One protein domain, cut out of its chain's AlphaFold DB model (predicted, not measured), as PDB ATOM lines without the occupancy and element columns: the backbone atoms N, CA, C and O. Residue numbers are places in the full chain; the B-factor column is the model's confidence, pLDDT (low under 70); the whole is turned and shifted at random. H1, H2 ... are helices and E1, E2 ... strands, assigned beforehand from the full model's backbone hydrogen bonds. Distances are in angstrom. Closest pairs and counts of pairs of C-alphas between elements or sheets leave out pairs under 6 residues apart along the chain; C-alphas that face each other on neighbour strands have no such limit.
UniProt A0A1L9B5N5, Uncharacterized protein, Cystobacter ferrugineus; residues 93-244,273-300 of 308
ATOM      1  N   ARG A  93      59.565  49.562  15.612       56.41
ATOM      2  CA  ARG A  93      59.076  48.972  16.848       56.41
ATOM      3  C   ARG A  93      57.796  48.127  16.687       56.41
ATOM      4  O   ARG A  93      57.413  47.452  17.641       56.41
ATOM      5  N   LEU A  94      57.171  48.116  15.504       58.97
ATOM      6  CA  LEU A  94      56.053  47.229  15.165       58.97
ATOM      7  C   LEU A  94      56.544  45.877  14.626       58.97
ATOM      8  O   LEU A  94      57.584  45.781  13.966       58.97
ATOM      9  N   HIS A  95      55.759  44.826  14.855       60.22
ATOM     10  CA  HIS A  95      55.908  43.552  14.161       60.22
ATOM     11  C   HIS A  95      55.450  43.656  12.699       60.22
ATOM     12  O   HIS A  95      54.520  44.390  12.378       60.22
ATOM     13  N   ASP A  96      56.032  42.846  11.811       60.53
ATOM     14  CA  ASP A  96      55.735  42.884  10.367       60.53
ATOM     15  C   ASP A  96      54.242  42.705  10.046       60.53
ATOM     16  O   ASP A  96      53.716  43.325   9.127       60.53
ATOM     17  N   LYS A  97      53.527  41.905  10.845       59.31
ATOM     18  CA  LYS A  97      52.076  41.730  10.700       59.31
ATOM     19  C   LYS A  97      51.268  42.952  11.153       59.31
ATOM     20  O   LYS A  97      50.204  43.203  10.602       59.31
ATOM     21  N   GLU A  98      51.745  43.695  12.151       60.47
ATOM     22  CA  GLU A  98      51.118  44.958  12.565       60.47
ATOM     23  C   GLU A  98      51.324  46.011  11.476       60.47
ATOM     24  O   GLU A  98      50.401  46.737  11.125       60.47
ATOM     25  N   VAL A  99      52.514  46.035  10.878       64.31
ATOM     26  CA  VAL A  99      52.846  46.894   9.740       64.31
ATOM     27  C   VAL A  99      51.959  46.603   8.522       64.31
ATOM     28  O   VAL A  99      51.390  47.530   7.946       64.31
ATOM     29  N   GLU A 100      51.800  45.330   8.145       64.38
ATOM     30  CA  GLU A 100      50.887  44.909   7.070       64.38
ATOM     31  C   GLU A 100      49.448  45.355   7.359       64.38
ATOM     32  O   GLU A 100      48.755  45.873   6.491       64.38
ATOM     33  N   PHE A 101      49.021  45.237   8.610       66.25
ATOM     34  CA  PHE A 101      47.685  45.622   9.026       66.25
ATOM     35  C   PHE A 101      47.426  47.139   8.958       66.25
ATOM     36  O   PHE A 101      46.401  47.573   8.431       66.25
ATOM     37  N   TYR A 102      48.362  47.960   9.447       68.62
ATOM     38  CA  TYR A 102      48.275  49.423   9.331       68.62
ATOM     39  C   TYR A 102      48.209  49.875   7.871       68.62
ATOM     40  O   TYR A 102      47.502  50.830   7.547       68.62
ATOM     41  N   SER A 103      48.915  49.165   6.992       70.06
ATOM     42  CA  SER A 103      48.869  49.386   5.552       70.06
ATOM     43  C   SER A 103      47.443  49.200   5.005       70.06
ATOM     44  O   SER A 103      46.929  50.095   4.333       70.06
ATOM     45  N   VAL A 104      46.744  48.128   5.390       72.44
ATOM     46  CA  VAL A 104      45.354  47.892   4.958       72.44
ATOM     47  C   VAL A 104      44.392  48.964   5.478       72.44
ATOM     48  O   VAL A 104      43.617  49.517   4.698       72.44
ATOM     49  N   ILE A 105      44.469  49.335   6.763       71.12
ATOM     50  CA  ILE A 105      43.594  50.381   7.332       71.12
ATOM     51  C   ILE A 105      43.777  51.722   6.619       71.12
ATOM     52  O   ILE A 105      42.805  52.437   6.369       71.12
ATOM     53  N   ARG A 106      45.015  52.081   6.272       74.44
ATOM     54  CA  ARG A 106      45.285  53.315   5.527       74.44
ATOM     55  C   ARG A 106      44.631  53.299   4.153       74.44
ATOM     56  O   ARG A 106      44.044  54.308   3.763       74.44
ATOM     57  N   ALA A 107      44.676  52.169   3.449       77.19
ATOM     58  CA  ALA A 107      43.971  52.019   2.181       77.19
ATOM     59  C   ALA A 107      42.456  52.166   2.349       77.19
ATOM     60  O   ALA A 107      41.822  52.894   1.587       77.19
ATOM     61  N   GLU A 108      41.885  51.550   3.384       77.31
ATOM     62  CA  GLU A 108      40.466  51.710   3.698       77.31
ATOM     63  C   GLU A 108      40.096  53.166   3.944       77.31
ATOM     64  O   GLU A 108      39.178  53.668   3.298       77.31
ATOM     65  N   LYS A 109      40.831  53.861   4.820       75.75
ATOM     66  CA  LYS A 109      40.587  55.277   5.108       75.75
ATOM     67  C   LYS A 109      40.656  56.119   3.836       75.75
ATOM     68  O   LYS A 109      39.735  56.882   3.572       75.75
ATOM     69  N   HIS A 110      41.700  55.941   3.025       81.19
ATOM     70  CA  HIS A 110      41.877  56.691   1.784       81.19
ATOM     71  C   HIS A 110      40.678  56.550   0.835       81.19
ATOM     72  O   HIS A 110      40.147  57.551   0.352       81.19
ATOM     73  N   PHE A 111      40.229  55.320   0.569       82.44
ATOM     74  CA  PHE A 111      39.135  55.094  -0.375       82.44
ATOM     75  C   PHE A 111      37.761  55.419   0.219       82.44
ATOM     76  O   PHE A 111      36.916  55.966  -0.489       82.44
ATOM     77  N   ILE A 112      37.532  55.153   1.506       79.38
ATOM     78  CA  ILE A 112      36.270  55.498   2.176       79.38
ATOM     79  C   ILE A 112      36.087  57.018   2.234       79.38
ATOM     80  O   ILE A 112      35.026  57.507   1.846       79.38
ATOM     81  N   ASP A 113      37.125  57.773   2.610       79.50
ATOM     82  CA  ASP A 113      37.088  59.244   2.613       79.50
ATOM     83  C   ASP A 113      36.872  59.803   1.191       79.50
ATOM     84  O   ASP A 113      36.264  60.855   1.006       79.50
ATOM     85  N   ALA A 114      37.306  59.068   0.160       84.19
ATOM     86  CA  ALA A 114      37.054  59.383  -1.247       84.19
ATOM     87  C   ALA A 114      35.660  58.946  -1.758       84.19
ATOM     88  O   ALA A 114      35.402  59.030  -2.965       84.19
ATOM     89  N   GLY A 115      34.767  58.484  -0.876       81.38
ATOM     90  CA  GLY A 115      33.382  58.125  -1.194       81.38
ATOM     91  C   GLY A 115      33.182  56.694  -1.696       81.38
ATOM     92  O   GLY A 115      32.122  56.374  -2.240       81.38
ATOM     93  N   TYR A 116      34.181  55.822  -1.546       84.25
ATOM     94  CA  TYR A 116      34.029  54.411  -1.876       84.25
ATOM     95  C   TYR A 116      33.432  53.618  -0.709       84.25
ATOM     96  O   TYR A 116      33.737  53.834   0.460       84.25
ATOM     97  N   LYS A 117      32.634  52.611  -1.050       78.19
ATOM     98  CA  LYS A 117      32.182  51.558  -0.152       78.19
ATOM     99  C   LYS A 117      33.116  50.353  -0.263       78.19
ATOM    100  O   LYS A 117      33.407  49.898  -1.366       78.19
ATOM    101  N   LYS A 118      33.568  49.811   0.867       76.12
ATOM    102  CA  LYS A 118      34.338  48.558   0.915       76.12
ATOM    103  C   LYS A 118      33.407  47.361   0.682       76.12
ATOM    104  O   LYS A 118      32.341  47.295   1.285       76.12
ATOM    105  N   LEU A 119      33.818  46.434  -0.183       71.94
ATOM    106  CA  LEU A 119      33.068  45.233  -0.569       71.94
ATOM    107  C   LEU A 119      33.698  43.928  -0.060       71.94
ATOM    108  O   LEU A 119      32.992  42.945   0.130       71.94
ATOM    109  N   SER A 120      35.019  43.882   0.158       66.38
ATOM    110  CA  SER A 120      35.688  42.713   0.754       66.38
ATOM    111  C   SER A 120      37.008  43.070   1.449       66.38
ATOM    112  O   SER A 120      37.515  44.184   1.296       66.38
ATOM    113  N   SER A 121      37.535  42.123   2.237       57.31
ATOM    114  CA  SER A 121      38.732  42.261   3.078       57.31
ATOM    115  C   SER A 121      39.539  40.960   3.140       57.31
ATOM    116  O   SER A 121      38.966  39.866   3.156       57.31
ATOM    117  N   LYS A 122      40.867  41.069   3.236       53.19
ATOM    118  CA  LYS A 122      41.797  39.945   3.464       53.19
ATOM    119  C   LYS A 122      41.727  39.391   4.887       53.19
ATOM    120  O   LYS A 122      42.001  38.214   5.112       53.19
ATOM    121  N   TYR A 123      41.344  40.208   5.867       48.66
ATOM    122  CA  TYR A 123      41.293  39.767   7.259       48.66
ATOM    123  C   TYR A 123      39.972  39.055   7.568       48.66
ATOM    124  O   TYR A 123      38.893  39.556   7.280       48.66
ATOM    125  N   SER A 124      40.113  37.848   8.128       41.59
ATOM    126  CA  SER A 124      39.072  36.833   8.382       41.59
ATOM    127  C   SER A 124      37.791  37.336   9.061       41.59
ATOM    128  O   SER A 124      37.790  38.374   9.706       41.59
ATOM    129  N   PHE A 125      36.738  36.519   9.041       42.78
ATOM    130  CA  PHE A 125      35.472  36.744   9.750       42.78
ATOM    131  C   PHE A 125      35.185  35.602  10.735       42.78
ATOM    132  O   PHE A 125      35.710  34.498  10.572       42.78
ATOM    133  N   VAL A 126      34.377  35.842  11.774       36.38
ATOM    134  CA  VAL A 126      33.767  34.763  12.577       36.38
ATOM    135  C   VAL A 126      32.266  34.886  12.522       36.38
ATOM    136  O   VAL A 126      31.728  35.944  12.824       36.38
ATOM    137  N   ARG A 127      31.623  33.759  12.230       37.53
ATOM    138  CA  ARG A 127      30.196  33.527  12.436       37.53
ATOM    139  C   ARG A 127      30.073  32.320  13.367       37.53
ATOM    140  O   ARG A 127      30.717  31.307  13.109       37.53
ATOM    141  N   PHE A 128      29.316  32.423  14.459       43.06
ATOM    142  CA  PHE A 128      29.040  31.303  15.381       43.06
ATOM    143  C   PHE A 128      30.276  30.513  15.873       43.06
ATOM    144  O   PHE A 128      30.263  29.287  15.943       43.06
ATOM    145  N   GLY A 129      31.396  31.189  16.154       35.34
ATOM    146  CA  GLY A 129      32.636  30.523  16.589       35.34
ATOM    147  C   GLY A 129      33.405  29.780  15.484       35.34
ATOM    148  O   GLY A 129      34.496  29.276  15.744       35.34
ATOM    149  N   GLN A 130      32.903  29.762  14.246       33.53
ATOM    150  CA  GLN A 130      33.601  29.212  13.087       33.53
ATOM    151  C   GLN A 130      34.350  30.314  12.333       33.53
ATOM    152  O   GLN A 130      33.821  31.394  12.063       33.53
ATOM    153  N   VAL A 131      35.610  30.037  11.994       40.91
ATOM    154  CA  VAL A 131      36.434  30.919  11.163       40.91
ATOM    155  C   VAL A 131      35.928  30.831   9.727       40.91
ATOM    156  O   VAL A 131      36.043  29.788   9.089       40.91
ATOM    157  N   ILE A 132      35.392  31.933   9.214       39.69
ATOM    158  CA  ILE A 132      35.109  32.080   7.790       39.69
ATOM    159  C   ILE A 132      36.318  32.801   7.178       39.69
ATOM    160  O   ILE A 132      36.640  33.942   7.519       39.69
ATOM    161  N   GLU A 133      37.065  32.055   6.368       39.75
ATOM    162  CA  GLU A 133      38.415  32.395   5.912       39.75
ATOM    163  C   GLU A 133      38.461  33.274   4.645       39.75
ATOM    164  O   GLU A 133      37.724  33.041   3.690       39.75
ATOM    165  N   ASP A 134      39.392  34.236   4.688       50.72
ATOM    166  CA  ASP A 134      40.245  34.820   3.638       50.72
ATOM    167  C   ASP A 134      39.702  34.969   2.199       50.72
ATOM    168  O   ASP A 134      39.854  34.099   1.331       50.72
ATOM    169  N   CYS A 135      39.200  36.169   1.895       41.53
ATOM    170  CA  CYS A 135      38.948  36.594   0.519       41.53
ATOM    171  C   CYS A 135      40.232  37.028  -0.207       41.53
ATOM    172  O   CYS A 135      40.217  37.100  -1.424       41.53
ATOM    173  N   GLY A 136      41.353  37.265   0.485       49.06
ATOM    174  CA  GLY A 136      42.689  37.388  -0.104       49.06
ATOM    175  C   GLY A 136      43.085  38.696  -0.770       49.06
ATOM    176  O   GLY A 136      44.244  38.795  -1.154       49.06
ATOM    177  N   VAL A 137      42.180  39.665  -0.921       55.91
ATOM    178  CA  VAL A 137      42.492  41.010  -1.440       55.91
ATOM    179  C   VAL A 137      42.530  41.974  -0.263       55.91
ATOM    180  O   VAL A 137      41.562  42.008   0.499       55.91
ATOM    181  N   ASP A 138      43.620  42.731  -0.094       67.31
ATOM    182  CA  ASP A 138      43.758  43.675   1.029       67.31
ATOM    183  C   ASP A 138      42.579  44.662   1.088       67.31
ATOM    184  O   ASP A 138      42.012  44.876   2.160       67.31
ATOM    185  N   GLY A 139      42.107  45.156  -0.063       74.12
ATOM    186  CA  GLY A 139      40.824  45.851  -0.154       74.12
ATOM    187  C   GLY A 139      40.181  45.805  -1.539       74.12
ATOM    188  O   GLY A 139      40.842  45.994  -2.559       74.12
ATOM    189  N   PHE A 140      38.864  45.597  -1.575       80.00
ATOM    190  CA  PHE A 140      38.038  45.787  -2.769       80.00
ATOM    191  C   PHE A 140      36.991  46.855  -2.460       80.00
ATOM    192  O   PHE A 140      36.218  46.705  -1.515       80.00
ATOM    193  N   PHE A 141      36.969  47.928  -3.243       83.81
ATOM    194  CA  PHE A 141      36.101  49.077  -3.055       83.81
ATOM    195  C   PHE A 141      35.242  49.358  -4.292       83.81
ATOM    196  O   PHE A 141      35.653  49.108  -5.424       83.81
ATOM    197  N   PHE A 142      34.066  49.938  -4.076       85.94
ATOM    198  CA  PHE A 142      33.144  50.380  -5.113       85.94
ATOM    199  C   PHE A 142      32.648  51.790  -4.831       85.94
ATOM    200  O   PHE A 142      32.217  52.095  -3.724       85.94
ATOM    201  N   HIS A 143      32.675  52.655  -5.837       89.38
ATOM    202  CA  HIS A 143      32.127  53.999  -5.744       89.38
ATOM    203  C   HIS A 143      30.735  54.040  -6.392       89.38
ATOM    204  O   HIS A 143      30.651  53.998  -7.624       89.38
ATOM    205  N   PRO A 144      29.645  54.219  -5.619       80.75
ATOM    206  CA  PRO A 144      28.278  54.133  -6.140       80.75
ATOM    207  C   PRO A 144      27.983  55.116  -7.275       80.75
ATOM    208  O   PRO A 144      27.447  54.715  -8.306       80.75
ATOM    209  N   SER A 145      28.386  56.383  -7.122       87.06
ATOM    210  CA  SER A 145      28.128  57.425  -8.128       87.06
ATOM    211  C   SER A 145      28.968  57.268  -9.396       87.06
ATOM    212  O   SER A 145      28.474  57.499 -10.491       87.06
ATOM    213  N   LYS A 146      30.237  56.860  -9.261       88.69
ATOM    214  CA  LYS A 146      31.155  56.674 -10.397       88.69
ATOM    215  C   LYS A 146      31.006  55.305 -11.061       88.69
ATOM    216  O   LYS A 146      31.635  55.072 -12.085       88.69
ATOM    217  N   LYS A 147      30.236  54.391 -10.453       86.56
ATOM    218  CA  LYS A 147      30.132  52.975 -10.842       86.56
ATOM    219  C   LYS A 147      31.508  52.339 -11.085       86.56
ATOM    220  O   LYS A 147      31.701  51.568 -12.019       86.56
ATOM    221  N   HIS A 148      32.472  52.701 -10.240       90.44
ATOM    222  CA  HIS A 148      33.883  52.375 -10.416       90.44
ATOM    223  C   HIS A 148      34.381  51.480  -9.286       90.44
ATOM    224  O   HIS A 148      34.067  51.711  -8.118       90.44
ATOM    225  N   TYR A 149      35.182  50.487  -9.653       88.88
ATOM    226  CA  TYR A 149      35.747  49.491  -8.757       88.88
ATOM    227  C   TYR A 149      37.243  49.726  -8.560       88.88
ATOM    228  O   TYR A 149      37.961  50.026  -9.514       88.88
ATOM    229  N   VAL A 150      37.716  49.559  -7.331       90.25
ATOM    230  CA  VAL A 150      39.136  49.615  -6.977       90.25
ATOM    231  C   VAL A 150      39.531  48.318  -6.293       90.25
ATOM    232  O   VAL A 150      38.907  47.900  -5.320       90.25
ATOM    233  N   TYR A 151      40.613  47.728  -6.778       88.19
ATOM    234  CA  TYR A 151      41.310  46.609  -6.162       88.19
ATOM    235  C   TYR A 151      42.606  47.152  -5.573       88.19
ATOM    236  O   TYR A 151      43.402  47.725  -6.314       88.19
ATOM    237  N   CYS A 152      42.827  47.004  -4.272       86.38
ATOM    238  CA  CYS A 152      44.018  47.509  -3.601       86.38
ATOM    239  C   CYS A 152      44.763  46.371  -2.905       86.38
ATOM    240  O   CYS A 152      44.157  45.611  -2.152       86.38
ATOM    241  N   GLU A 153      46.071  46.287  -3.141       83.56
ATOM    242  CA  GLU A 153      47.001  45.461  -2.367       83.56
ATOM    243  C   GLU A 153      47.871  46.356  -1.478       83.56
ATOM    244  O   GLU A 153      48.290  47.445  -1.870       83.56
ATOM    245  N   SER A 154      48.194  45.862  -0.298       77.44
ATOM    246  CA  SER A 154      49.047  46.496   0.684       77.44
ATOM    247  C   SER A 154      50.459  45.929   0.611       77.44
ATOM    248  O   SER A 154      50.718  44.720   0.647       77.44
ATOM    249  N   LYS A 155      51.414  46.841   0.455       76.75
ATOM    250  CA  LYS A 155      52.850  46.587   0.501       76.75
ATOM    251  C   LYS A 155      53.492  47.571   1.461       76.75
ATOM    252  O   LYS A 155      52.885  48.551   1.882       76.75
ATOM    253  N   PHE A 156      54.715  47.247   1.855       72.38
ATOM    254  CA  PHE A 156      55.426  48.021   2.847       72.38
ATOM    255  C   PHE A 156      56.913  48.127   2.523       72.38
ATOM    256  O   PHE A 156      57.557  47.137   2.168       72.38
ATOM    257  N   THR A 157      57.453  49.334   2.680       68.38
ATOM    258  CA  THR A 157      58.889  49.610   2.726       68.38
ATOM    259  C   THR A 157      59.162  50.790   3.662       68.38
ATOM    260  O   THR A 157      58.382  51.736   3.682       68.38
ATOM    261  N   ARG A 158      60.276  50.726   4.407       65.00
ATOM    262  CA  ARG A 158      60.843  51.835   5.212       65.00
ATOM    263  C   ARG A 158      61.865  52.667   4.440       65.00
ATOM    264  O   ARG A 158      62.400  53.646   4.940       65.00
ATOM    265  N   ASP A 159      62.228  52.206   3.249       73.31
ATOM    266  CA  ASP A 159      63.227  52.850   2.410       73.31
ATOM    267  C   ASP A 159      62.521  53.811   1.446       73.31
ATOM    268  O   ASP A 159      61.861  53.380   0.492       73.31
ATOM    269  N   GLU A 160      62.657  55.112   1.714       74.56
ATOM    270  CA  GLU A 160      62.116  56.194   0.883       74.56
ATOM    271  C   GLU A 160      62.687  56.178  -0.540       74.56
ATOM    272  O   GLU A 160      61.977  56.485  -1.499       74.56
ATOM    273  N   THR A 161      63.944  55.754  -0.709       79.75
ATOM    274  CA  THR A 161      64.576  55.623  -2.029       79.75
ATOM    275  C   THR A 161      63.928  54.482  -2.801       79.75
ATOM    276  O   THR A 161      63.580  54.625  -3.977       79.75
ATOM    277  N   LEU A 162      63.700  53.348  -2.133       76.56
ATOM    278  CA  LEU A 162      62.991  52.215  -2.717       76.56
ATOM    279  C   LEU A 162      61.555  52.603  -3.089       76.56
ATOM    280  O   LEU A 162      61.117  52.301  -4.200       76.56
ATOM    281  N   PHE A 163      60.859  53.325  -2.214       76.19
ATOM    282  CA  PHE A 163      59.516  53.841  -2.464       76.19
ATOM    283  C   PHE A 163      59.460  54.788  -3.669       76.19
ATOM    284  O   PHE A 163      58.653  54.578  -4.579       76.19
ATOM    285  N   ALA A 164      60.349  55.783  -3.732       79.56
ATOM    286  CA  ALA A 164      60.462  56.682  -4.877       79.56
ATOM    287  C   ALA A 164      60.745  55.905  -6.173       79.56
ATOM    288  O   ALA A 164      60.144  56.173  -7.215       79.56
ATOM    289  N   SER A 165      61.591  54.872  -6.101       82.25
ATOM    290  CA  SER A 165      61.893  54.019  -7.251       82.25
ATOM    291  C   SER A 165      60.682  53.214  -7.743       82.25
ATOM    292  O   SER A 165      60.562  52.977  -8.942       82.25
ATOM    293  N   TRP A 166      59.788  52.797  -6.840       81.62
ATOM    294  CA  TRP A 166      58.563  52.059  -7.167       81.62
ATOM    295  C   TRP A 166      57.499  52.965  -7.781       81.62
ATOM    296  O   TRP A 166      56.819  52.556  -8.718       81.62
ATOM    297  N   LYS A 167      57.390  54.205  -7.296       80.00
ATOM    298  CA  LYS A 167      56.552  55.240  -7.917       80.00
ATOM    299  C   LYS A 167      56.992  55.557  -9.341       80.00
ATOM    300  O   LYS A 167      56.148  55.699 -10.220       80.00
ATOM    301  N   ALA A 168      58.302  55.671  -9.554       83.62
ATOM    302  CA  ALA A 168      58.868  55.989 -10.860       83.62
ATOM    303  C   ALA A 168      58.748  54.826 -11.859       83.62
ATOM    304  O   ALA A 168      58.611  55.063 -13.056       83.62
ATOM    305  N   ASP A 169      58.792  53.577 -11.384       84.31
ATOM    306  CA  ASP A 169      58.741  52.383 -12.228       84.31
ATOM    307  C   ASP A 169      57.819  51.303 -11.639       84.31
ATOM    308  O   ASP A 169      58.208  50.485 -10.795       84.31
ATOM    309  N   LYS A 170      56.589  51.253 -12.160       80.81
ATOM    310  CA  LYS A 170      55.548  50.303 -11.742       80.81
ATOM    311  C   LYS A 170      55.939  48.841 -11.987       80.81
ATOM    312  O   LYS A 170      55.452  47.959 -11.281       80.81
ATOM    313  N   LYS A 171      56.877  48.551 -12.901       79.50
ATOM    314  CA  LYS A 171      57.385  47.182 -13.122       79.50
ATOM    315  C   LYS A 171      58.086  46.633 -11.881       79.50
ATOM    316  O   LYS A 171      58.057  45.424 -11.640       79.50
ATOM    317  N   LYS A 172      58.685  47.509 -11.067       79.62
ATOM    318  CA  LYS A 172      59.283  47.135  -9.777       79.62
ATOM    319  C   LYS A 172      58.218  46.765  -8.752       79.62
ATOM    320  O   LYS A 172      58.424  45.813  -8.004       79.62
ATOM    321  N   VAL A 173      57.068  47.444  -8.767       80.69
ATOM    322  CA  VAL A 173      55.910  47.090  -7.929       80.69
ATOM    323  C   VAL A 173      55.384  45.709  -8.320       80.69
ATOM    324  O   VAL A 173      55.264  44.832  -7.467       80.69
ATOM    325  N   TRP A 174      55.182  45.464  -9.617       79.69
ATOM    326  CA  TRP A 174      54.730  44.165 -10.123       79.69
ATOM    327  C   TRP A 174      55.663  43.006  -9.760       79.69
ATOM    328  O   TRP A 174      55.200  41.928  -9.390       79.69
ATOM    329  N   ALA A 175      56.980  43.218  -9.801       77.75
ATOM    330  CA  ALA A 175      57.958  42.204  -9.406       77.75
ATOM    331  C   ALA A 175      57.879  41.821  -7.915       77.75
ATOM    332  O   ALA A 175      58.272  40.711  -7.547       77.75
ATOM    333  N   ARG A 176      57.377  42.726  -7.066       75.25
ATOM    334  CA  ARG A 176      57.259  42.551  -5.612       75.25
ATOM    335  C   ARG A 176      55.943  41.927  -5.171       75.25
ATOM    336  O   ARG A 176      55.887  41.383  -4.070       75.25
ATOM    337  N   LEU A 177      54.903  41.990  -6.000       77.75
ATOM    338  CA  LEU A 177      53.649  41.299  -5.722       77.75
ATOM    339  C   LEU A 177      53.907  39.788  -5.652       77.75
ATOM    340  O   LEU A 177      54.477  39.192  -6.575       77.75
ATOM    341  N   SER A 178      53.567  39.179  -4.515       67.25
ATOM    342  CA  SER A 178      53.952  37.801  -4.210       67.25
ATOM    343  C   SER A 178      53.216  36.805  -5.112       67.25
ATOM    344  O   SER A 178      52.196  37.111  -5.735       67.25
ATOM    345  N   ASN A 179      53.762  35.594  -5.210       66.81
ATOM    346  CA  ASN A 179      53.048  34.464  -5.787       66.81
ATOM    347  C   ASN A 179      52.214  33.798  -4.692       66.81
ATOM    348  O   ASN A 179      52.757  33.368  -3.678       66.81
ATOM    349  N   TYR A 180      50.915  33.658  -4.925       57.16
ATOM    350  CA  TYR A 180      50.001  32.893  -4.090       57.16
ATOM    351  C   TYR A 180      49.421  31.742  -4.915       57.16
ATOM    352  O   TYR A 180      48.706  31.973  -5.889       57.16
ATOM    353  N   GLY A 181      49.760  30.497  -4.564       62.78
ATOM    354  CA  GLY A 181      49.279  29.311  -5.290       62.78
ATOM    355  C   GLY A 181      49.671  29.289  -6.775       62.78
ATOM    356  O   GLY A 181      48.882  28.864  -7.609       62.78
ATOM    357  N   GLY A 182      50.852  29.817  -7.120       65.75
ATOM    358  CA  GLY A 182      51.324  29.928  -8.509       65.75
ATOM    359  C   GLY A 182      50.745  31.108  -9.300       65.75
ATOM    360  O   GLY A 182      51.184  31.354 -10.419       65.75
ATOM    361  N   LYS A 183      49.813  31.873  -8.718       69.00
ATOM    362  CA  LYS A 183      49.244  33.087  -9.314       69.00
ATOM    363  C   LYS A 183      49.843  34.329  -8.667       69.00
ATOM    364  O   LYS A 183      50.026  34.375  -7.453       69.00
ATOM    365  N   ARG A 184      50.121  35.361  -9.458       73.75
ATOM    366  CA  ARG A 184      50.604  36.646  -8.938       73.75
ATOM    367  C   ARG A 184      49.442  37.453  -8.374       73.75
ATOM    368  O   ARG A 184      48.377  37.511  -8.990       73.75
ATOM    369  N   GLN A 185      49.657  38.072  -7.215       77.75
ATOM    370  CA  GLN A 185      48.683  39.005  -6.643       77.75
ATOM    371  C   GLN A 185      48.322  40.095  -7.666       77.75
ATOM    372  O   GLN A 185      49.169  40.512  -8.456       77.75
ATOM    373  N   MET A 186      47.063  40.545  -7.650       80.25
ATOM    374  CA  MET A 186      46.506  41.569  -8.554       80.25
ATOM    375  C   MET A 186      46.451  41.212 -10.056       80.25
ATOM    376  O   MET A 186      46.007  42.032 -10.867       80.25
ATOM    377  N   GLY A 187      46.830  39.989 -10.448       81.62
ATOM    378  CA  GLY A 187      46.438  39.419 -11.740       81.62
ATOM    379  C   GLY A 187      44.927  39.169 -11.788       81.62
ATOM    380  O   GLY A 187      44.317  38.877 -10.757       81.62
ATOM    381  N   TRP A 188      44.299  39.268 -12.962       83.69
ATOM    382  CA  TRP A 188      42.838  39.152 -13.060       83.69
ATOM    383  C   TRP A 188      42.316  37.783 -12.632       83.69
ATOM    384  O   TRP A 188      41.314  37.716 -11.928       83.69
ATOM    385  N   ASP A 189      43.032  36.708 -12.955       82.94
ATOM    386  CA  ASP A 189      42.677  35.359 -12.502       82.94
ATOM    387  C   ASP A 189      42.753  35.217 -10.979       82.94
ATOM    388  O   ASP A 189      41.947  34.510 -10.372       82.94
ATOM    389  N   TRP A 190      43.723  35.890 -10.355       83.44
ATOM    390  CA  TRP A 190      43.861  35.920  -8.904       83.44
ATOM    391  C   TRP A 190      42.722  36.728  -8.271       83.44
ATOM    392  O   TRP A 190      42.051  36.230  -7.368       83.44
ATOM    393  N   ILE A 191      42.439  37.927  -8.795       83.38
ATOM    394  CA  ILE A 191      41.333  38.786  -8.348       83.38
ATOM    395  C   ILE A 191      39.995  38.054  -8.496       83.38
ATOM    396  O   ILE A 191      39.179  38.052  -7.576       83.38
ATOM    397  N   HIS A 192      39.766  37.408  -9.638       85.44
ATOM    398  CA  HIS A 192      38.530  36.694  -9.916       85.44
ATOM    399  C   HIS A 192      38.336  35.507  -8.974       85.44
ATOM    400  O   HIS A 192      37.264  35.373  -8.386       85.44
ATOM    401  N   GLU A 193      39.366  34.683  -8.761       82.31
ATOM    402  CA  GLU A 193      39.310  33.584  -7.792       82.31
ATOM    403  C   GLU A 193      38.954  34.090  -6.387       82.31
ATOM    404  O   GLU A 193      38.110  33.511  -5.698       82.31
ATOM    405  N   ARG A 194      39.569  35.195  -5.967       79.19
ATOM    406  CA  ARG A 194      39.309  35.818  -4.672       79.19
ATOM    407  C   ARG A 194      37.885  36.364  -4.556       79.19
ATOM    408  O   ARG A 194      37.195  36.048  -3.589       79.19
ATOM    409  N   ALA A 195      37.391  37.062  -5.576       79.25
ATOM    410  CA  ALA A 195      36.006  37.524  -5.626       79.25
ATOM    411  C   ALA A 195      34.999  36.356  -5.627       79.25
ATOM    412  O   ALA A 195      33.949  36.437  -4.994       79.25
ATOM    413  N   GLN A 196      35.322  35.229  -6.275       79.94
ATOM    414  CA  GLN A 196      34.501  34.016  -6.212       79.94
ATOM    415  C   GLN A 196      34.451  33.411  -4.803       79.94
ATOM    416  O   GLN A 196      33.386  32.966  -4.373       79.94
ATOM    417  N   ARG A 197      35.586  33.359  -4.093       75.44
ATOM    418  CA  ARG A 197      35.639  32.882  -2.700       75.44
ATOM    419  C   ARG A 197      34.806  33.782  -1.789       75.44
ATOM    420  O   ARG A 197      34.017  33.263  -1.005       75.44
ATOM    421  N   ALA A 198      34.923  35.095  -1.973       70.62
ATOM    422  CA  ALA A 198      34.156  36.091  -1.240       70.62
ATOM    423  C   ALA A 198      32.647  35.978  -1.499       70.62
ATOM    424  O   ALA A 198      31.865  35.960  -0.560       70.62
ATOM    425  N   PHE A 199      32.223  35.778  -2.750       73.75
ATOM    426  CA  PHE A 199      30.812  35.544  -3.074       73.75
ATOM    427  C   PHE A 199      30.231  34.292  -2.400       73.75
ATOM    428  O   PHE A 199      29.088  34.296  -1.962       73.75
ATOM    429  N   LYS A 200      31.010  33.208  -2.293       71.94
ATOM    430  CA  LYS A 200      30.559  31.981  -1.610       71.94
ATOM    431  C   LYS A 200      30.399  32.172  -0.097       71.94
ATOM    432  O   LYS A 200      29.754  31.346   0.546       71.94
ATOM    433  N   ARG A 201      31.058  33.183   0.473       66.31
ATOM    434  CA  ARG A 201      31.172  33.436   1.914       66.31
ATOM    435  C   ARG A 201      31.261  34.949   2.169       66.31
ATOM    436  O   ARG A 201      32.336  35.424   2.543       66.31
ATOM    437  N   PRO A 202      30.181  35.706   1.922       63.94
ATOM    438  CA  PRO A 202      30.234  37.154   2.031       63.94
ATOM    439  C   PRO A 202      30.436  37.591   3.485       63.94
ATOM    440  O   PRO A 202      29.926  36.984   4.427       63.94
ATOM    441  N   SER A 203      31.227  38.645   3.650       59.53
ATOM    442  CA  SER A 203      31.520  39.280   4.931       59.53
ATOM    443  C   SER A 203      30.433  40.265   5.361       59.53
ATOM    444  O   SER A 203      29.750  40.822   4.510       59.53
ATOM    445  N   GLY A 204      30.346  40.545   6.665       59.81
ATOM    446  CA  GLY A 204      29.470  41.598   7.204       59.81
ATOM    447  C   GLY A 204      28.027  41.171   7.481       59.81
ATOM    448  O   GLY A 204      27.187  42.020   7.725       59.81
ATOM    449  N   ILE A 205      27.730  39.868   7.448       62.53
ATOM    450  CA  ILE A 205      26.430  39.329   7.871       62.53
ATOM    451  C   ILE A 205      26.459  39.074   9.382       62.53
ATOM    452  O   ILE A 205      27.287  38.285   9.852       62.53
ATOM    453  N   THR A 206      25.536  39.684  10.128       60.88
ATOM    454  CA  THR A 206      25.356  39.464  11.573       60.88
ATOM    455  C   THR A 206      23.998  38.827  11.888       60.88
ATOM    456  O   THR A 206      23.119  38.759  11.032       60.88
ATOM    457  N   GLU A 207      23.837  38.297  13.106       61.44
ATOM    458  CA  GLU A 207      22.600  37.622  13.547       61.44
ATOM    459  C   GLU A 207      21.413  38.584  13.673       61.44
ATOM    460  O   GLU A 207      20.264  38.163  13.601       61.44
ATOM    461  N   GLU A 208      21.695  39.871  13.869       74.38
ATOM    462  CA  GLU A 208      20.696  40.915  14.078       74.38
ATOM    463  C   GLU A 208      20.211  41.568  12.770       74.38
ATOM    464  O   GLU A 208      19.353  42.448  12.819       74.38
ATOM    465  N   MET A 209      20.762  41.170  11.616       71.25
ATOM    466  CA  MET A 209      20.376  41.708  10.308       71.25
ATOM    467  C   MET A 209      19.080  41.077   9.807       71.25
ATOM    468  O   MET A 209      18.856  39.877   9.944       71.25
ATOM    469  N   SER A 210      18.242  41.893   9.173       83.75
ATOM    470  CA  SER A 210      17.058  41.430   8.450       83.75
ATOM    471  C   SER A 210      17.429  40.674   7.170       83.75
ATOM    472  O   SER A 210      18.484  40.915   6.580       83.75
ATOM    473  N   ASP A 211      16.523  39.819   6.683       83.19
ATOM    474  CA  ASP A 211      16.709  39.089   5.418       83.19
ATOM    475  C   ASP A 211      17.039  40.040   4.252       83.19
ATOM    476  O   ASP A 211      17.946  39.775   3.471       83.19
ATOM    477  N   ALA A 212      16.395  41.212   4.198       84.19
ATOM    478  CA  ALA A 212      16.652  42.221   3.170       84.19
ATOM    479  C   ALA A 212      18.077  42.807   3.227       84.19
ATOM    480  O   ALA A 212      18.668  43.135   2.198       84.19
ATOM    481  N   GLU A 213      18.645  42.963   4.425       79.94
ATOM    482  CA  GLU A 213      20.026  43.430   4.587       79.94
ATOM    483  C   GLU A 213      21.033  42.347   4.191       79.94
ATOM    484  O   GLU A 213      22.064  42.655   3.587       79.94
ATOM    485  N   VAL A 214      20.718  41.084   4.481       76.12
ATOM    486  CA  VAL A 214      21.515  39.932   4.051       76.12
ATOM    487  C   VAL A 214      21.490  39.794   2.528       76.12
ATOM    488  O   VAL A 214      22.552  39.685   1.915       76.12
ATOM    489  N   ASP A 215      20.314  39.868   1.904       78.50
ATOM    490  CA  ASP A 215      20.153  39.787   0.447       78.50
ATOM    491  C   ASP A 215      20.965  40.871  -0.265       78.50
ATOM    492  O   ASP A 215      21.704  40.581  -1.207       78.50
ATOM    493  N   LYS A 216      20.943  42.102   0.256       80.19
ATOM    494  CA  LYS A 216      21.756  43.203  -0.269       80.19
ATOM    495  C   LYS A 216      23.257  42.906  -0.229       80.19
ATOM    496  O   LYS A 216      23.979  43.249  -1.165       80.19
ATOM    497  N   ILE A 217      23.750  42.265   0.831       74.94
ATOM    498  CA  ILE A 217      25.159  41.849   0.913       74.94
ATOM    499  C   ILE A 217      25.477  40.803  -0.166       74.94
ATOM    500  O   ILE A 217      26.537  40.859  -0.794       74.94
ATOM    501  N   PHE A 218      24.569  39.857  -0.413       76.12
ATOM    502  CA  PHE A 218      24.737  38.862  -1.473       76.12
ATOM    503  C   PHE A 218      24.696  39.477  -2.877       76.12
ATOM    504  O   PHE A 218      25.499  39.081  -3.727       76.12
ATOM    505  N   GLU A 219      23.823  40.455  -3.116       81.19
ATOM    506  CA  GLU A 219      23.783  41.228  -4.361       81.19
ATOM    507  C   GLU A 219      25.113  41.951  -4.600       81.19
ATOM    508  O   GLU A 219      25.732  41.780  -5.651       81.19
ATOM    509  N   GLU A 220      25.625  42.669  -3.598       77.06
ATOM    510  CA  GLU A 220      26.911  43.372  -3.683       77.06
ATOM    511  C   GLU A 220      28.081  42.405  -3.927       77.06
ATOM    512  O   GLU A 220      28.976  42.677  -4.734       77.06
ATOM    513  N   ALA A 221      28.065  41.229  -3.295       75.62
ATOM    514  CA  ALA A 221      29.062  40.194  -3.535       75.62
ATOM    515  C   ALA A 221      28.957  39.588  -4.953       75.62
ATOM    516  O   ALA A 221      29.973  39.209  -5.551       75.62
ATOM    517  N   ALA A 222      27.748  39.494  -5.513       80.38
ATOM    518  CA  ALA A 222      27.525  39.052  -6.887       80.38
ATOM    519  C   ALA A 222      28.039  40.090  -7.894       80.38
ATOM    520  O   ALA A 222      28.745  39.726  -8.841       80.38
ATOM    521  N   GLU A 223      27.749  41.374  -7.665       81.44
ATOM    522  CA  GLU A 223      28.262  42.495  -8.460       81.44
ATOM    523  C   GLU A 223      29.791  42.517  -8.460       81.44
ATOM    524  O   GLU A 223      30.423  42.576  -9.516       81.44
ATOM    525  N   MET A 224      30.389  42.357  -7.281       79.88
ATOM    526  CA  MET A 224      31.829  42.249  -7.084       79.88
ATOM    527  C   MET A 224      32.446  41.108  -7.915       79.88
ATOM    528  O   MET A 224      33.429  41.302  -8.640       79.88
ATOM    529  N   LYS A 225      31.859  39.905  -7.847       84.00
ATOM    530  CA  LYS A 225      32.292  38.739  -8.636       84.00
ATOM    531  C   LYS A 225      32.159  38.995 -10.138       84.00
ATOM    532  O   LYS A 225      33.058  38.623 -10.898       84.00
ATOM    533  N   ALA A 226      31.064  39.619 -10.569       85.31
ATOM    534  CA  ALA A 226      30.824  39.956 -11.967       85.31
ATOM    535  C   ALA A 226      31.816  41.010 -12.485       85.31
ATOM    536  O   ALA A 226      32.335  40.858 -13.591       85.31
ATOM    537  N   ALA A 227      32.126  42.032 -11.684       87.19
ATOM    538  CA  ALA A 227      33.123  43.050 -12.006       87.19
ATOM    539  C   ALA A 227      34.512  42.431 -12.196       87.19
ATOM    540  O   ALA A 227      35.154  42.662 -13.219       87.19
ATOM    541  N   ALA A 228      34.925  41.551 -11.276       86.00
ATOM    542  CA  ALA A 228      36.190  40.829 -11.388       86.00
ATOM    543  C   ALA A 228      36.250  39.926 -12.634       86.00
ATOM    544  O   ALA A 228      37.264  39.903 -13.326       86.00
ATOM    545  N   ALA A 229      35.161  39.215 -12.955       86.62
ATOM    546  CA  ALA A 229      35.080  38.369 -14.152       86.62
ATOM    547  C   ALA A 229      35.214  39.177 -15.454       86.62
ATOM    548  O   ALA A 229      35.815  38.719 -16.421       86.62
ATOM    549  N   LYS A 230      34.648  40.388 -15.465       88.12
ATOM    550  CA  LYS A 230      34.657  41.310 -16.605       88.12
ATOM    551  C   LYS A 230      35.868  42.247 -16.616       88.12
ATOM    552  O   LYS A 230      35.914  43.135 -17.461       88.12
ATOM    553  N   LYS A 231      36.825  42.062 -15.699       88.50
ATOM    554  CA  LYS A 231      38.025  42.900 -15.573       88.50
ATOM    555  C   LYS A 231      37.701  44.399 -15.405       88.50
ATOM    556  O   LYS A 231      38.360  45.257 -15.984       88.50
ATOM    557  N   LEU A 232      36.652  44.720 -14.643       86.50
ATOM    558  CA  LEU A 232      36.172  46.092 -14.446       86.50
ATOM    559  C   LEU A 232      36.758  46.713 -13.179       86.50
ATOM    560  O   LEU A 232      36.491  46.234 -12.082       86.50
ATOM    561  N   GLY A 233      37.483  47.821 -13.328       88.12
ATOM    562  CA  GLY A 233      38.036  48.604 -12.223       88.12
ATOM    563  C   GLY A 233      39.526  48.886 -12.377       88.12
ATOM    564  O   GLY A 233      40.154  48.490 -13.357       88.12
ATOM    565  N   THR A 234      40.093  49.571 -11.392       89.38
ATOM    566  CA  THR A 234      41.516  49.934 -11.357       89.38
ATOM    567  C   THR A 234      42.243  49.191 -10.247       89.38
ATOM    568  O   THR A 234      41.674  48.819  -9.221       89.38
ATOM    569  N   ARG A 235      43.532  48.947 -10.474       88.00
ATOM    570  CA  ARG A 235      44.415  48.230  -9.555       88.00
ATOM    571  C   ARG A 235      45.336  49.219  -8.874       88.00
ATOM    572  O   ARG A 235      45.979  50.014  -9.551       88.00
ATOM    573  N   TRP A 236      45.421  49.128  -7.562       89.50
ATOM    574  CA  TRP A 236      46.167  50.033  -6.710       89.50
ATOM    575  C   TRP A 236      47.071  49.245  -5.773       89.50
ATOM    576  O   TRP A 236      46.755  48.123  -5.372       89.50
ATOM    577  N   VAL A 237      48.203  49.840  -5.423       86.19
ATOM    578  CA  VAL A 237      49.040  49.368  -4.323       86.19
ATOM    579  C   VAL A 237      49.266  50.523  -3.377       86.19
ATOM    580  O   VAL A 237      49.695  51.591  -3.810       86.19
ATOM    581  N   ASN A 238      49.017  50.310  -2.093       83.00
ATOM    582  CA  ASN A 238      49.474  51.231  -1.066       83.00
ATOM    583  C   ASN A 238      50.788  50.686  -0.491       83.00
ATOM    584  O   ASN A 238      50.882  49.512  -0.139       83.00
ATOM    585  N   VAL A 239      51.840  51.502  -0.509       72.44
ATOM    586  CA  VAL A 239      53.230  51.036  -0.321       72.44
ATOM    587  C   VAL A 239      53.867  51.573   0.957       72.44
ATOM    588  O   VAL A 239      54.769  50.950   1.520       72.44
ATOM    589  N   TYR A 240      53.436  52.752   1.384       65.00
ATOM    590  CA  TYR A 240      54.080  53.528   2.431       65.00
ATOM    591  C   TYR A 240      53.027  53.923   3.460       65.00
ATOM    592  O   TYR A 240      51.883  54.159   3.092       65.00
ATOM    593  N   GLY A 241      53.368  53.921   4.748       55.16
ATOM    594  CA  GLY A 241      52.383  54.299   5.765       55.16
ATOM    595  C   GLY A 241      52.686  53.879   7.196       55.16
ATOM    596  O   GLY A 241      52.031  54.377   8.108       55.16
ATOM    597  N   ALA A 242      53.665  53.000   7.433       52.88
ATOM    598  CA  ALA A 242      54.007  52.635   8.808       52.88
ATOM    599  C   ALA A 242      55.013  53.605   9.469       52.88
ATOM    600  O   ALA A 242      55.123  53.636  10.688       52.88
ATOM    601  N   ASP A 243      55.700  54.461   8.712       51.94
ATOM    602  CA  ASP A 243      56.566  55.495   9.310       51.94
ATOM    603  C   ASP A 243      55.763  56.703   9.834       51.94
ATOM    604  O   ASP A 243      56.285  57.616  10.455       51.94
ATOM    605  N   HIS A 244      54.437  56.652   9.707       52.16
ATOM    606  CA  HIS A 244      53.519  57.540  10.408       52.16
ATOM    607  C   HIS A 244      52.381  56.695  10.977       52.16
ATOM    608  O   HIS A 244      51.279  56.683  10.423       52.16
ATOM    609  N   PHE A 273      45.642  61.223  10.903       53.16
ATOM    610  CA  PHE A 273      46.380  61.372   9.665       53.16
ATOM    611  C   PHE A 273      45.500  61.004   8.480       53.16
ATOM    612  O   PHE A 273      45.036  59.875   8.330       53.16
ATOM    613  N   THR A 274      45.304  61.955   7.582       59.50
ATOM    614  CA  THR A 274      44.855  61.645   6.228       59.50
ATOM    615  C   THR A 274      46.010  60.929   5.531       59.50
ATOM    616  O   THR A 274      47.089  61.519   5.461       59.50
ATOM    617  N   PRO A 275      45.839  59.678   5.055       64.19
ATOM    618  CA  PRO A 275      46.880  59.008   4.288       64.19
ATOM    619  C   PRO A 275      47.316  59.915   3.143       64.19
ATOM    620  O   PRO A 275      46.462  60.418   2.401       64.19
ATOM    621  N   ASP A 276      48.620  60.160   3.014       67.88
ATOM    622  CA  ASP A 276      49.102  60.989   1.919       67.88
ATOM    623  C   ASP A 276      48.753  60.277   0.605       67.88
ATOM    624  O   ASP A 276      49.021  59.089   0.425       67.88
ATOM    625  N   LYS A 277      48.138  61.000  -0.336       65.19
ATOM    626  CA  LYS A 277      47.820  60.478  -1.671       65.19
ATOM    627  C   LYS A 277      49.059  59.924  -2.358       65.19
ATOM    628  O   LYS A 277      48.940  59.030  -3.190       65.19
ATOM    629  N   THR A 278      50.242  60.433  -2.014       70.62
ATOM    630  CA  THR A 278      51.480  59.915  -2.571       70.62
ATOM    631  C   THR A 278      51.793  58.485  -2.101       70.62
ATOM    632  O   THR A 278      52.571  57.814  -2.757       70.62
ATOM    633  N   GLU A 279      51.182  57.948  -1.043       75.81
ATOM    634  CA  GLU A 279      51.380  56.559  -0.577       75.81
ATOM    635  C   GLU A 279      50.779  55.492  -1.506       75.81
ATOM    636  O   GLU A 279      51.067  54.296  -1.363       75.81
ATOM    637  N   PHE A 280      49.969  55.929  -2.470       84.25
ATOM    638  CA  PHE A 280      49.174  55.089  -3.350       84.25
ATOM    639  C   PHE A 280      49.714  55.126  -4.777       84.25
ATOM    640  O   PHE A 280      49.955  56.185  -5.354       84.25
ATOM    641  N   ILE A 281      49.881  53.943  -5.362       86.12
ATOM    642  CA  ILE A 281      50.331  53.763  -6.738       86.12
ATOM    643  C   ILE A 281      49.219  53.060  -7.507       86.12
ATOM    644  O   ILE A 281      48.967  51.871  -7.313       86.12
ATOM    645  N   GLU A 282      48.575  53.784  -8.416       89.50
ATOM    646  CA  GLU A 282      47.693  53.177  -9.408       89.50
ATOM    647  C   GLU A 282      48.536  52.429 -10.442       89.50
ATOM    648  O   GLU A 282      49.458  52.993 -11.036       89.50
ATOM    649  N   LEU A 283      48.252  51.151 -10.675       85.00
ATOM    650  CA  LEU A 283      49.105  50.307 -11.501       85.00
ATOM    651  C   LEU A 283      48.902  50.538 -13.004       85.00
ATOM    652  O   LEU A 283      49.887  50.433 -13.724       85.00
ATOM    653  N   ASN A 284      47.708  50.949 -13.462       71.69
ATOM    654  CA  ASN A 284      47.290  51.271 -14.854       71.69
ATOM    655  C   ASN A 284      47.568  50.229 -15.959       71.69
ATOM    656  O   ASN A 284      46.835  50.174 -16.939       71.69
ATOM    657  N   GLU A 285      48.599  49.405 -15.826       66.38
ATOM    658  CA  GLU A 285      49.029  48.385 -16.771       66.38
ATOM    659  C   GLU A 285      48.367  47.039 -16.444       66.38
ATOM    660  O   GLU A 285      48.116  46.705 -15.282       66.38
ATOM    661  N   GLU A 286      48.091  46.241 -17.475       68.56
ATOM    662  CA  GLU A 286      47.667  44.851 -17.310       68.56
ATOM    663  C   GLU A 286      48.850  44.010 -16.821       68.56
ATOM    664  O   GLU A 286      49.828  43.832 -17.551       68.56
ATOM    665  N   PHE A 287      48.740  43.449 -15.610       65.81
ATOM    666  CA  PHE A 287      49.712  42.482 -15.090       65.81
ATOM    667  C   PHE A 287      50.028  41.393 -16.124       65.81
ATOM    668  O   PHE A 287      51.192  41.077 -16.351       65.81
ATOM    669  N   ASP A 288      48.995  40.865 -16.783       62.50
ATOM    670  CA  ASP A 288      49.109  39.775 -17.753       62.50
ATOM    671  C   ASP A 288      49.944  40.192 -18.978       62.50
ATOM    672  O   ASP A 288      50.764  39.412 -19.462       62.50
ATOM    673  N   ALA A 289      49.814  41.445 -19.433       66.50
ATOM    674  CA  ALA A 289      50.604  41.985 -20.540       66.50
ATOM    675  C   ALA A 289      52.082  42.162 -20.156       66.50
ATOM    676  O   ALA A 289      52.976  41.841 -20.939       66.50
ATOM    677  N   TRP A 290      52.353  42.614 -18.930       65.75
ATOM    678  CA  TRP A 290      53.711  42.704 -18.393       65.75
ATOM    679  C   TRP A 290      54.340  41.320 -18.146       65.75
ATOM    680  O   TRP A 290      55.511  41.096 -18.455       65.75
ATOM    681  N   ALA A 291      53.570  40.367 -17.615       62.78
ATOM    682  CA  ALA A 291      54.031  39.018 -17.306       62.78
ATOM    683  C   ALA A 291      54.348  38.215 -18.575       62.78
ATOM    684  O   ALA A 291      55.383  37.547 -18.625       62.78
ATOM    685  N   ALA A 292      53.516  38.339 -19.616       61.00
ATOM    686  CA  ALA A 292      53.728  37.697 -20.913       61.00
ATOM    687  C   ALA A 292      55.045  38.132 -21.588       61.00
ATOM    688  O   ALA A 292      55.705  37.333 -22.250       61.00
ATOM    689  N   GLN A 293      55.489  39.375 -21.367       59.00
ATOM    690  CA  GLN A 293      56.779  39.857 -21.874       59.00
ATOM    691  C   GLN A 293      57.988  39.216 -21.165       59.00
ATOM    692  O   GLN A 293      59.066  39.141 -21.753       59.00
ATOM    693  N   ARG A 294      57.837  38.716 -19.927       55.81
ATOM    694  CA  ARG A 294      58.917  38.020 -19.194       55.81
ATOM    695  C   ARG A 294      59.007  36.534 -19.526       55.81
ATOM    696  O   ARG A 294      60.092  35.971 -19.446       55.81
ATOM    697  N   THR A 295      57.901  35.894 -19.897       50.03
ATOM    698  CA  THR A 295      57.920  34.504 -20.381       50.03
ATOM    699  C   THR A 295      58.385  34.395 -21.832       50.03
ATOM    700  O   THR A 295      58.913  33.353 -22.205       50.03
ATOM    701  N   GLY A 296      58.278  35.470 -22.625       42.59
ATOM    702  CA  GLY A 296      58.857  35.548 -23.974       42.59
ATOM    703  C   GLY A 296      60.390  35.645 -24.011       42.59
ATOM    704  O   GLY A 296      60.996  35.218 -24.985       42.59
ATOM    705  N   ASN A 297      61.021  36.137 -22.936       42.38
ATOM    706  CA  ASN A 297      62.477  36.223 -22.778       42.38
ATOM    707  C   ASN A 297      62.880  35.572 -21.449       42.38
ATOM    708  O   ASN A 297      63.005  36.244 -20.424       42.38
ATOM    709  N   GLY A 298      63.041  34.248 -21.459       40.72
ATOM    710  CA  GLY A 298      63.292  33.427 -20.276       40.72
ATOM    711  C   GLY A 298      64.444  33.917 -19.397       40.72
ATOM    712  O   GLY A 298      65.597  33.581 -19.625       40.72
ATOM    713  N   THR A 299      64.118  34.646 -18.333       35.56
ATOM    714  CA  THR A 299      64.947  34.756 -17.125       35.56
ATOM    715  C   THR A 299      64.026  34.881 -15.914       35.56
ATOM    716  O   THR A 299      63.447  35.930 -15.623       35.56
ATOM    717  N   ALA A 300      63.856  33.768 -15.201       33.16
ATOM    718  CA  ALA A 300      63.260  33.773 -13.876       33.16
ATOM    719  C   ALA A 300      64.186  34.562 -12.936       33.16
ATOM    720  O   ALA A 300      65.337  34.183 -12.732       33.16
TER     721      ALA A 300
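This is residues 93 to 244 and 273 to 300 of the 308 residues of an uncharacterized protein of Cystobacter ferrugineus (UniProt A0A1L9B5N5). A twisted five-stranded sheet is the middle of a three-layer body, with H1 packed on one face and the helical hairpin H4 and H5 crossing the other. H2 and H3 graze the sheet, the small hairpin E2 and E3 lies apart from it, and residues 292 to 300, of which 292 to 295 belong to H6, stick out. The printed part has 180 residues, with six named helices and seven named strands in the order H1 E1 E2 E3 E4 E5 H2 H3 H4 H5 E6 E7 H6. The sheet, ordered E1 E4 E5 E6 E7, is mixed, and so is the class, helices and strands; the whole is compact, with a radius of gyration of the C-alphas of 16.9 A and spans of 52 by 40 by 35 A.

Start at H1, residues 96 to 113, on the sheet of E1, residues 117 to 121, E4, 139 to 143, E5, 148 to 154, E6, 234 to 238, and E7, 280 to 282. The closest C-alphas of H1 and E5 are Ser 103 and Ser 154, 5.7 A apart. E1 and E4 are antiparallel, with N 117 and O 142 at 2.8 A. Next come E2, residues 125 to 127, and E3, 130 to 132, an antiparallel hairpin with N 130 and O 127 at 2.9 A. E4 and E5 form a hairpin, with N 141 and O 150 at 2.8 A. H2, residues 160 to 168, and H3, 170 to 176, only just touch, only at the corner, with 3 pairs of C-alphas within 8 A; the closest are Trp 166 and Lys 172, 5.6 A. H4, residues 188 to 200, and H5, 211 to 229, touch at a shallow tilt of 16 degrees, opposite ways; their closest C-alphas are Ala 195 and Lys 225, 4.9 A. Both lie on the opposite face from H1. E5, H2 to H5 and E6 make a strand-helix-strand unit, two parallel neighbour strands with helices between; N 236 and O 151 are at 2.8 A. E6 and E7 are antiparallel, with N 281 and O 237 at 2.8 A. H6, residues 287 to 295, is not on the sheet. Every O i to N i+4 pair is within hydrogen-bond range in H1 to H5; in H6, 3 of 5 are.

Find C-alpha 96 at (55.735, 42.884, 10.367); H1 runs 26.0 A from there. H5 spans 26.9 A from C-alpha 211 at (16.709, 39.089, 5.418), H4 18.3 A and E5 19.7 A. H6 ends at C-alpha 295, (57.920, 34.504, -20.381).

The C-alphas farthest apart, Glu 208 and Asn 297, are 55.9 A apart. Residues 245 to 272 are not printed; C-alphas 244 and 273 are 8.1 A apart across the cut. Of the links printed whole, H3 to H4 is long. Mean pLDDT of the printed part is 71.0; 70 residues are under 70, among them 120 to 138 and 285 to 300.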